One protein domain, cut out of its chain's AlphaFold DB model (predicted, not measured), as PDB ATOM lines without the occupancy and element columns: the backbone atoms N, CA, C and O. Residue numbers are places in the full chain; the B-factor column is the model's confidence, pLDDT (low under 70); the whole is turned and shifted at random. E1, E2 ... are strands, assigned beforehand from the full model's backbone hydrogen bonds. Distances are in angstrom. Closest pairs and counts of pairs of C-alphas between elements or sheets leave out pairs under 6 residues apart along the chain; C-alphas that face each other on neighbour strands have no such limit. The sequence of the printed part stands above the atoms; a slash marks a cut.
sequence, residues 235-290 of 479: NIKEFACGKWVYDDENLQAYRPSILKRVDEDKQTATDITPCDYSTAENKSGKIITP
ATOM      1  N   ASN A 235     138.863 165.785 232.058       86.47
ATOM      2  CA  ASN A 235     139.375 167.146 232.147       86.47
ATOM      3  C   ASN A 235     139.159 167.958 230.861       86.47
ATOM      4  O   ASN A 235     139.480 169.140 230.844       86.47
ATOM      5  N   ILE A 236     138.662 167.371 229.769       88.57
ATOM      6  CA  ILE A 236     138.411 168.095 228.517       88.57
ATOM      7  C   ILE A 236     136.931 168.463 228.442       88.57
ATOM      8  O   ILE A 236     136.062 167.597 228.395       88.57
ATOM      9  N   LYS A 237     136.647 169.767 228.424       90.45
ATOM     10  CA  LYS A 237     135.291 170.319 228.337       90.45
ATOM     11  C   LYS A 237     135.157 171.197 227.095       90.45
ATOM     12  O   LYS A 237     136.096 171.888 226.696       90.45
ATOM     13  N   GLU A 238     133.981 171.156 226.482       91.74
ATOM     14  CA  GLU A 238     133.640 171.995 225.338       91.74
ATOM     15  C   GLU A 238     132.999 173.301 225.808       91.74
ATOM     16  O   GLU A 238     132.081 173.301 226.627       91.74
ATOM     17  N   PHE A 239     133.482 174.419 225.273       91.47
ATOM     18  CA  PHE A 239     132.991 175.753 225.583       91.47
ATOM     19  C   PHE A 239     132.581 176.476 224.309       91.47
ATOM     20  O   PHE A 239     133.114 176.232 223.228       91.47
ATOM     21  N   ALA A 240     131.638 177.398 224.443       91.89
ATOM     22  CA  ALA A 240     131.260 178.287 223.360       91.89
ATOM     23  C   ALA A 240     132.283 179.428 223.236       91.89
ATOM     24  O   ALA A 240     132.793 179.919 224.245       91.89
ATOM     25  N   CYS A 241     132.582 179.856 222.015       91.08
ATOM     26  CA  CYS A 241     133.553 180.910 221.744       91.08
ATOM     27  C   CYS A 241     133.101 181.777 220.558       91.08
ATOM     28  O   CYS A 241     132.217 181.399 219.792       91.08
ATOM     29  N   GLY A 242     133.692 182.962 220.409       92.08
ATOM     30  CA  GLY A 242     133.328 183.898 219.344       92.08
ATOM     31  C   GLY A 242     131.940 184.531 219.517       92.08
ATOM     32  O   GLY A 242     131.299 184.423 220.566       92.08
ATOM     33  N   LYS A 243     131.486 185.222 218.464       92.58
ATOM     34  CA  LYS A 243     130.204 185.941 218.452       92.58
ATOM     35  C   LYS A 243     129.039 185.011 218.124       92.58
ATOM     36  O   LYS A 243     129.166 184.123 217.282       92.58
ATOM     37  N   TRP A 244     127.892 185.263 218.747       94.10
ATOM     38  CA  TRP A 244     126.634 184.626 218.379       94.10
ATOM     39  C   TRP A 244     126.181 185.063 216.992       94.10
ATOM     40  O   TRP A 244     126.148 186.255 216.685       94.10
ATOM     41  N   VAL A 245     125.772 184.086 216.191       93.68
ATOM     42  CA  VAL A 245     124.972 184.266 214.983       93.68
ATOM     43  C   VAL A 245     123.516 183.989 215.349       93.68
ATOM     44  O   VAL A 245     123.202 182.932 215.899       93.68
ATOM     45  N   TYR A 246     122.637 184.953 215.080       93.30
ATOM     46  CA  TYR A 246     121.215 184.873 215.406       93.30
ATOM     47  C   TYR A 246     120.428 184.199 214.279       93.30
ATOM     48  O   TYR A 246     120.453 184.648 213.136       93.30
ATOM     49  N   ASP A 247     119.740 183.115 214.625       90.16
ATOM     50  CA  ASP A 247     118.822 182.357 213.780       90.16
ATOM     51  C   ASP A 247     117.386 182.587 214.286       90.16
ATOM     52  O   ASP A 247     116.827 181.795 215.051       90.16
ATOM     53  N   ASP A 248     116.818 183.734 213.894       85.86
ATOM     54  CA  ASP A 248     115.499 184.216 214.337       85.86
ATOM     55  C   ASP A 248     114.347 183.277 213.917       85.86
ATOM     56  O   ASP A 248     113.292 183.255 214.551       85.86
ATOM     57  N   GLU A 249     114.533 182.470 212.870       79.80
ATOM     58  CA  GLU A 249     113.520 181.531 212.369       79.80
ATOM     59  C   GLU A 249     113.307 180.342 213.296       79.80
ATOM     60  O   GLU A 249     112.176 179.883 213.474       79.80
ATOM     61  N   ASN A 250     114.401 179.851 213.879       84.22
ATOM     62  CA  ASN A 250     114.392 178.752 214.838       84.22
ATOM     63  C   ASN A 250     114.427 179.251 216.290       84.22
ATOM     64  O   ASN A 250     114.544 178.432 217.199       84.22
ATOM     65  N   LEU A 251     114.325 180.572 216.510       88.89
ATOM     66  CA  LEU A 251     114.390 181.221 217.826       88.89
ATOM     67  C   LEU A 251     115.624 180.771 218.624       88.89
ATOM     68  O   LEU A 251     115.537 180.424 219.803       88.89
ATOM     69  N   GLN A 252     116.781 180.732 217.960       93.04
ATOM     70  CA  GLN A 252     118.033 180.265 218.547       93.04
ATOM     71  C   GLN A 252     119.224 181.107 218.084       93.04
ATOM     72  O   GLN A 252     119.180 181.838 217.094       93.04
ATOM     73  N   ALA A 253     120.319 181.023 218.820       94.58
ATOM     74  CA  ALA A 253     121.612 181.542 218.418       94.58
ATOM     75  C   ALA A 253     122.611 180.396 218.372       94.58
ATOM     76  O   ALA A 253     122.521 179.454 219.160       94.58
ATOM     77  N   TYR A 254     123.592 180.487 217.485       95.31
ATOM     78  CA  TYR A 254     124.712 179.558 217.484       95.31
ATOM     79  C   TYR A 254     126.041 180.288 217.362       95.31
ATOM     80  O   TYR A 254     126.131 181.352 216.751       95.31
ATOM     81  N   ARG A 255     127.082 179.719 217.966       95.23
ATOM     82  CA  ARG A 255     128.456 180.219 217.869       95.23
ATOM     83  C   ARG A 255     129.440 179.050 217.839       95.23
ATOM     84  O   ARG A 255     129.049 177.942 218.227       95.23
ATOM     85  N   PRO A 256     130.669 179.244 217.336       95.46
ATOM     86  CA  PRO A 256     131.644 178.167 217.292       95.46
ATOM     87  C   PRO A 256     131.969 177.660 218.698       95.46
ATOM     88  O   PRO A 256     131.726 178.333 219.706       95.46
ATOM     89  N   SER A 257     132.503 176.448 218.766       93.66
ATOM     90  CA  SER A 257     132.945 175.859 220.024       93.66
ATOM     91  C   SER A 257     134.467 175.773 220.118       93.66
ATOM     92  O   SER A 257     135.186 176.051 219.158       93.66
ATOM     93  N   ILE A 258     134.974 175.412 221.289       93.25
ATOM     94  CA  ILE A 258     136.386 175.153 221.556       93.25
ATOM     95  C   ILE A 258     136.507 174.091 222.649       93.25
ATOM     96  O   ILE A 258     135.809 174.151 223.661       93.25
ATOM     97  N   LEU A 259     137.395 173.120 222.458       93.19
ATOM     98  CA  LEU A 259     137.764 172.166 223.502       93.19
ATOM     99  C   LEU A 259     138.864 172.773 224.363       93.19
ATOM    100  O   LEU A 259     139.908 173.177 223.845       93.19
ATOM    101  N   LYS A 260     138.637 172.805 225.674       92.62
ATOM    102  CA  LYS A 260     139.623 173.243 226.658       92.62
ATOM    103  C   LYS A 260     139.892 172.130 227.658       92.62
ATOM    104  O   LYS A 260     138.964 171.473 228.127       92.62
ATOM    105  N   ARG A 261     141.160 171.953 228.023       90.88
ATOM    106  CA  ARG A 261     141.560 171.126 229.161       90.88
ATOM    107  C   ARG A 261     141.480 171.979 230.419       90.88
ATOM    108  O   ARG A 261     142.199 172.969 230.518       90.88
ATOM    109  N   VAL A 262     140.613 171.598 231.343       88.41
ATOM    110  CA  VAL A 262     140.432 172.230 232.647       88.41
ATOM    111  C   VAL A 262     141.323 171.517 233.656       88.41
ATOM    112  O   VAL A 262     141.197 170.312 233.866       88.41
ATOM    113  N   ASP A 263     142.239 172.265 234.254       87.10
ATOM    114  CA  ASP A 263     143.026 171.841 235.408       87.10
ATOM    115  C   ASP A 263     142.324 172.398 236.657       87.10
ATOM    116  O   ASP A 263     142.387 173.602 236.925       87.10
ATOM    117  N   GLU A 264     141.573 171.547 237.367       81.96
ATOM    118  CA  GLU A 264     140.792 171.960 238.545       81.96
ATOM    119  C   GLU A 264     141.692 172.470 239.680       81.96
ATOM    120  O   GLU A 264     141.315 173.416 240.372       81.96
ATOM    121  N   ASP A 265     142.907 171.925 239.810       85.05
ATOM    122  CA  ASP A 265     143.861 172.308 240.856       85.05
ATOM    123  C   ASP A 265     144.415 173.719 240.631       85.05
ATOM    124  O   ASP A 265     144.656 174.469 241.579       85.05
ATOM    125  N   LYS A 266     144.614 174.104 239.364       81.99
ATOM    126  CA  LYS A 266     145.153 175.422 238.993       81.99
ATOM    127  C   LYS A 266     144.087 176.444 238.626       81.99
ATOM    128  O   LYS A 266     144.435 177.602 238.409       81.99
ATOM    129  N   GLN A 267     142.823 176.029 238.518       79.17
ATOM    130  CA  GLN A 267     141.735 176.838 237.958       79.17
ATOM    131  C   GLN A 267     142.090 177.445 236.589       79.17
ATOM    132  O   GLN A 267     141.660 178.548 236.249       79.17
ATOM    133  N   THR A 268     142.893 176.741 235.788       87.28
ATOM    134  CA  THR A 268     143.274 177.183 234.444       87.28
ATOM    135  C   THR A 268     142.645 176.291 233.387       87.28
ATOM    136  O   THR A 268     142.487 175.083 233.560       87.28
ATOM    137  N   ALA A 269     142.275 176.903 232.265       86.95
ATOM    138  CA  ALA A 269     141.774 176.203 231.094       86.95
ATOM    139  C   ALA A 269     142.737 176.448 229.929       86.95
ATOM    140  O   ALA A 269     143.011 177.599 229.591       86.95
ATOM    141  N   THR A 270     143.260 175.377 229.334       89.24
ATOM    142  CA  THR A 270     144.155 175.451 228.168       89.24
ATOM    143  C   THR A 270     143.408 175.024 226.916       89.24
ATOM    144  O   THR A 270     142.775 173.969 226.909       89.24
ATOM    145  N   ASP A 271     143.498 175.824 225.862       90.17
ATOM    146  CA  ASP A 271     142.841 175.555 224.585       90.17
ATOM    147  C   ASP A 271     143.522 174.380 223.864       90.17
ATOM    148  O   ASP A 271     144.744 174.345 223.725       90.17
ATOM    149  N   ILE A 272     142.724 173.404 223.427       88.05
ATOM    150  CA  ILE A 272     143.181 172.195 222.721       88.05
ATOM    151  C   ILE A 272     142.919 172.331 221.221       88.05
ATOM    152  O   ILE A 272     143.754 171.969 220.403       88.05
ATOM    153  N   THR A 273     141.760 172.890 220.874       90.05
ATOM    154  CA  THR A 273     141.317 173.101 219.490       90.05
ATOM    155  C   THR A 273     141.140 174.590 219.198       90.05
ATOM    156  O   THR A 273     140.997 175.386 220.125       90.05
ATOM    157  N   PRO A 274     141.139 175.009 217.923       91.98
ATOM    158  CA  PRO A 274     140.795 176.378 217.563       91.98
ATOM    159  C   PRO A 274     139.305 176.685 217.792       91.98
ATOM    160  O   PRO A 274     138.439 175.804 217.762       91.98
ATOM    161  N   CYS A 275     139.002 177.974 217.969       92.91
ATOM    162  CA  CYS A 275     137.634 178.484 217.989       92.91
ATOM    163  C   CYS A 275     137.074 178.583 216.560       92.91
ATOM    164  O   CYS A 275     137.273 179.577 215.863       92.91
ATOM    165  N   ASP A 276     136.394 177.533 216.116       93.90
ATOM    166  CA  ASP A 276     135.816 177.424 214.775       93.90
ATOM    167  C   ASP A 276     134.587 176.495 214.734       93.90
ATOM    168  O   ASP A 276     134.174 175.949 215.759       93.90
ATOM    169  N   TYR A 277     134.011 176.321 213.543       92.94
ATOM    170  CA  TYR A 277     132.876 175.426 213.294       92.94
ATOM    171  C   TYR A 277     133.273 173.981 212.952       92.94
ATOM    172  O   TYR A 277     132.423 173.184 212.553       92.94
ATOM    173  N   SER A 278     134.558 173.638 213.061       92.03
ATOM    174  CA  SER A 278     135.060 172.310 212.720       92.03
ATOM    175  C   SER A 278     134.623 171.275 213.753       92.03
ATOM    176  O   SER A 278     134.632 171.534 214.955       92.03
ATOM    177  N   THR A 279     134.293 170.074 213.281       87.92
ATOM    178  CA  THR A 279     134.007 168.902 214.125       87.92
ATOM    179  C   THR A 279     135.239 168.013 214.326       87.92
ATOM    180  O   THR A 279     135.117 166.834 214.663       87.92
ATOM    181  N   ALA A 280     136.434 168.538 214.040       83.17
ATOM    182  CA  ALA A 280     137.689 167.833 214.278       83.17
ATOM    183  C   ALA A 280     137.852 167.488 215.769       83.17
ATOM    184  O   ALA A 280     137.334 168.187 216.637       83.17
ATOM    185  N   GLU A 281     138.566 166.396 216.058       80.88
ATOM    186  CA  GLU A 281     138.874 165.964 217.433       80.88
ATOM    187  C   GLU A 281     137.626 165.778 218.322       80.88
ATOM    188  O   GLU A 281     137.649 166.056 219.514       80.88
ATOM    189  N   ASN A 282     136.512 165.298 217.753       80.87
ATOM    190  CA  ASN A 282     135.241 165.053 218.459       80.87
ATOM    191  C   ASN A 282     134.552 166.296 219.053       80.87
ATOM    192  O   ASN A 282     133.651 166.172 219.882       80.87
ATOM    193  N   LYS A 283     134.934 167.487 218.604       87.50
ATOM    194  CA  LYS A 283     134.247 168.745 218.893       87.50
ATOM    195  C   LYS A 283     132.861 168.783 218.225       87.50
ATOM    196  O   LYS A 283     132.705 168.310 217.099       87.50
ATOM    197  N   SER A 284     131.849 169.376 218.869       88.81
ATOM    198  CA  SER A 284     130.502 169.510 218.275       88.81
ATOM    199  C   SER A 284     130.451 170.498 217.098       88.81
ATOM    200  O   SER A 284     129.531 170.461 216.281       88.81
ATOM    201  N   GLY A 285     131.438 171.395 217.016       90.66
ATOM    202  CA  GLY A 285     131.580 172.454 216.017       90.66
ATOM    203  C   GLY A 285     130.791 173.716 216.360       90.66
ATOM    204  O   GLY A 285     131.269 174.823 216.135       90.66
ATOM    205  N   LYS A 286     129.596 173.595 216.944       93.53
ATOM    206  CA  LYS A 286     128.791 174.754 217.347       93.53
ATOM    207  C   LYS A 286     128.030 174.502 218.634       93.53
ATOM    208  O   LYS A 286     127.407 173.459 218.803       93.53
ATOM    209  N   ILE A 287     127.982 175.527 219.475       93.23
ATOM    210  CA  ILE A 287     127.055 175.587 220.601       93.23
ATOM    211  C   ILE A 287     125.810 176.340 220.149       93.23
ATOM    212  O   ILE A 287     125.920 177.425 219.581       93.23
ATOM    213  N   ILE A 288     124.637 175.753 220.388       93.73
ATOM    214  CA  ILE A 288     123.330 176.346 220.093       93.73
ATOM    215  C   ILE A 288     122.674 176.732 221.418       93.73
ATOM    216  O   ILE A 288     122.655 175.943 222.361       93.73
ATOM    217  N   THR A 289     122.121 177.938 221.491       93.54
ATOM    218  CA  THR A 289     121.387 178.438 222.656       93.54
ATOM    219  C   THR A 289     120.046 179.011 222.202       93.54
ATOM    220  O   THR A 289     120.038 179.908 221.357       93.54
ATOM    221  N   PRO A 290     118.912 178.503 222.711       93.76
ATOM    222  CA  PRO A 290     117.595 179.029 222.364       93.76
ATOM    223  C   PRO A 290     117.396 180.437 222.937       93.76
ATOM    224  O   PRO A 290     118.050 180.826 223.904       93.76
TER     225      PRO A 290
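What this domain is: This is residues 235 to 290 of the 479 residues of an uncharacterized protein of Helicobacter pylori (strain ATCC 700392 / 26695) (UniProt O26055). One long bent strand, E3, is the spine of a narrow, strongly twisted sheet, with four shorter strands paired along it: E1 and E2 on one side, E4 and E5 on the other. Hairpin turns at both ends of E3 make the long axis, and a long loop, residues 272 to 285, leads from E4 back to E5. The printed part has 56 residues with five named strands, E1 to E5 in chain order, and no named helix; the class is all strand, and the branched sheet is antiparallel. It is only just loose, close to compact, with a radius of gyration of the C-alphas of 12.6 A, and it spans 42 by 22 by 14 A.

Where its parts are: E1, residues 236 to 240, begins at C-alpha 236 (138.411, 168.095, 228.517) and is 13.5 A long. E2 is residues 245 to 247, 6.6 A. E3, residues 252 to 263, spans 31.3 A and bends by 62 degrees at residue 256. E4 is residues 268 to 271, 10.0 A. E5, residues 286 to 290, is 13.0 A long and ends at C-alpha 290 (117.595, 179.029, 222.364).

How they stand to each other: E1 is antiparallel to E3 beside residues 257 to 261, with N 239 and O 258 2.8 A apart. E2, E3 and E4 form a meander, each strand the antiparallel neighbour of the one before. In the hairpin of E2 and E3, N 245 and O 254 are 2.8 A apart; in that of E3 and E4, N 261 and O 270 are 2.8 A apart. E5 is antiparallel to E3, with N 253 and O 289 at 2.8 A. E2 and E4 are apart.

The domain as a whole: The C-alphas of Glu 249 and Asp 265, the two farthest apart, are 42.6 A from each other. The link from E4 to E5 is long, with 14 residues; the other three are tight. The printed part has no cut, its mean pLDDT is 89.8, and no printed residue is under 70.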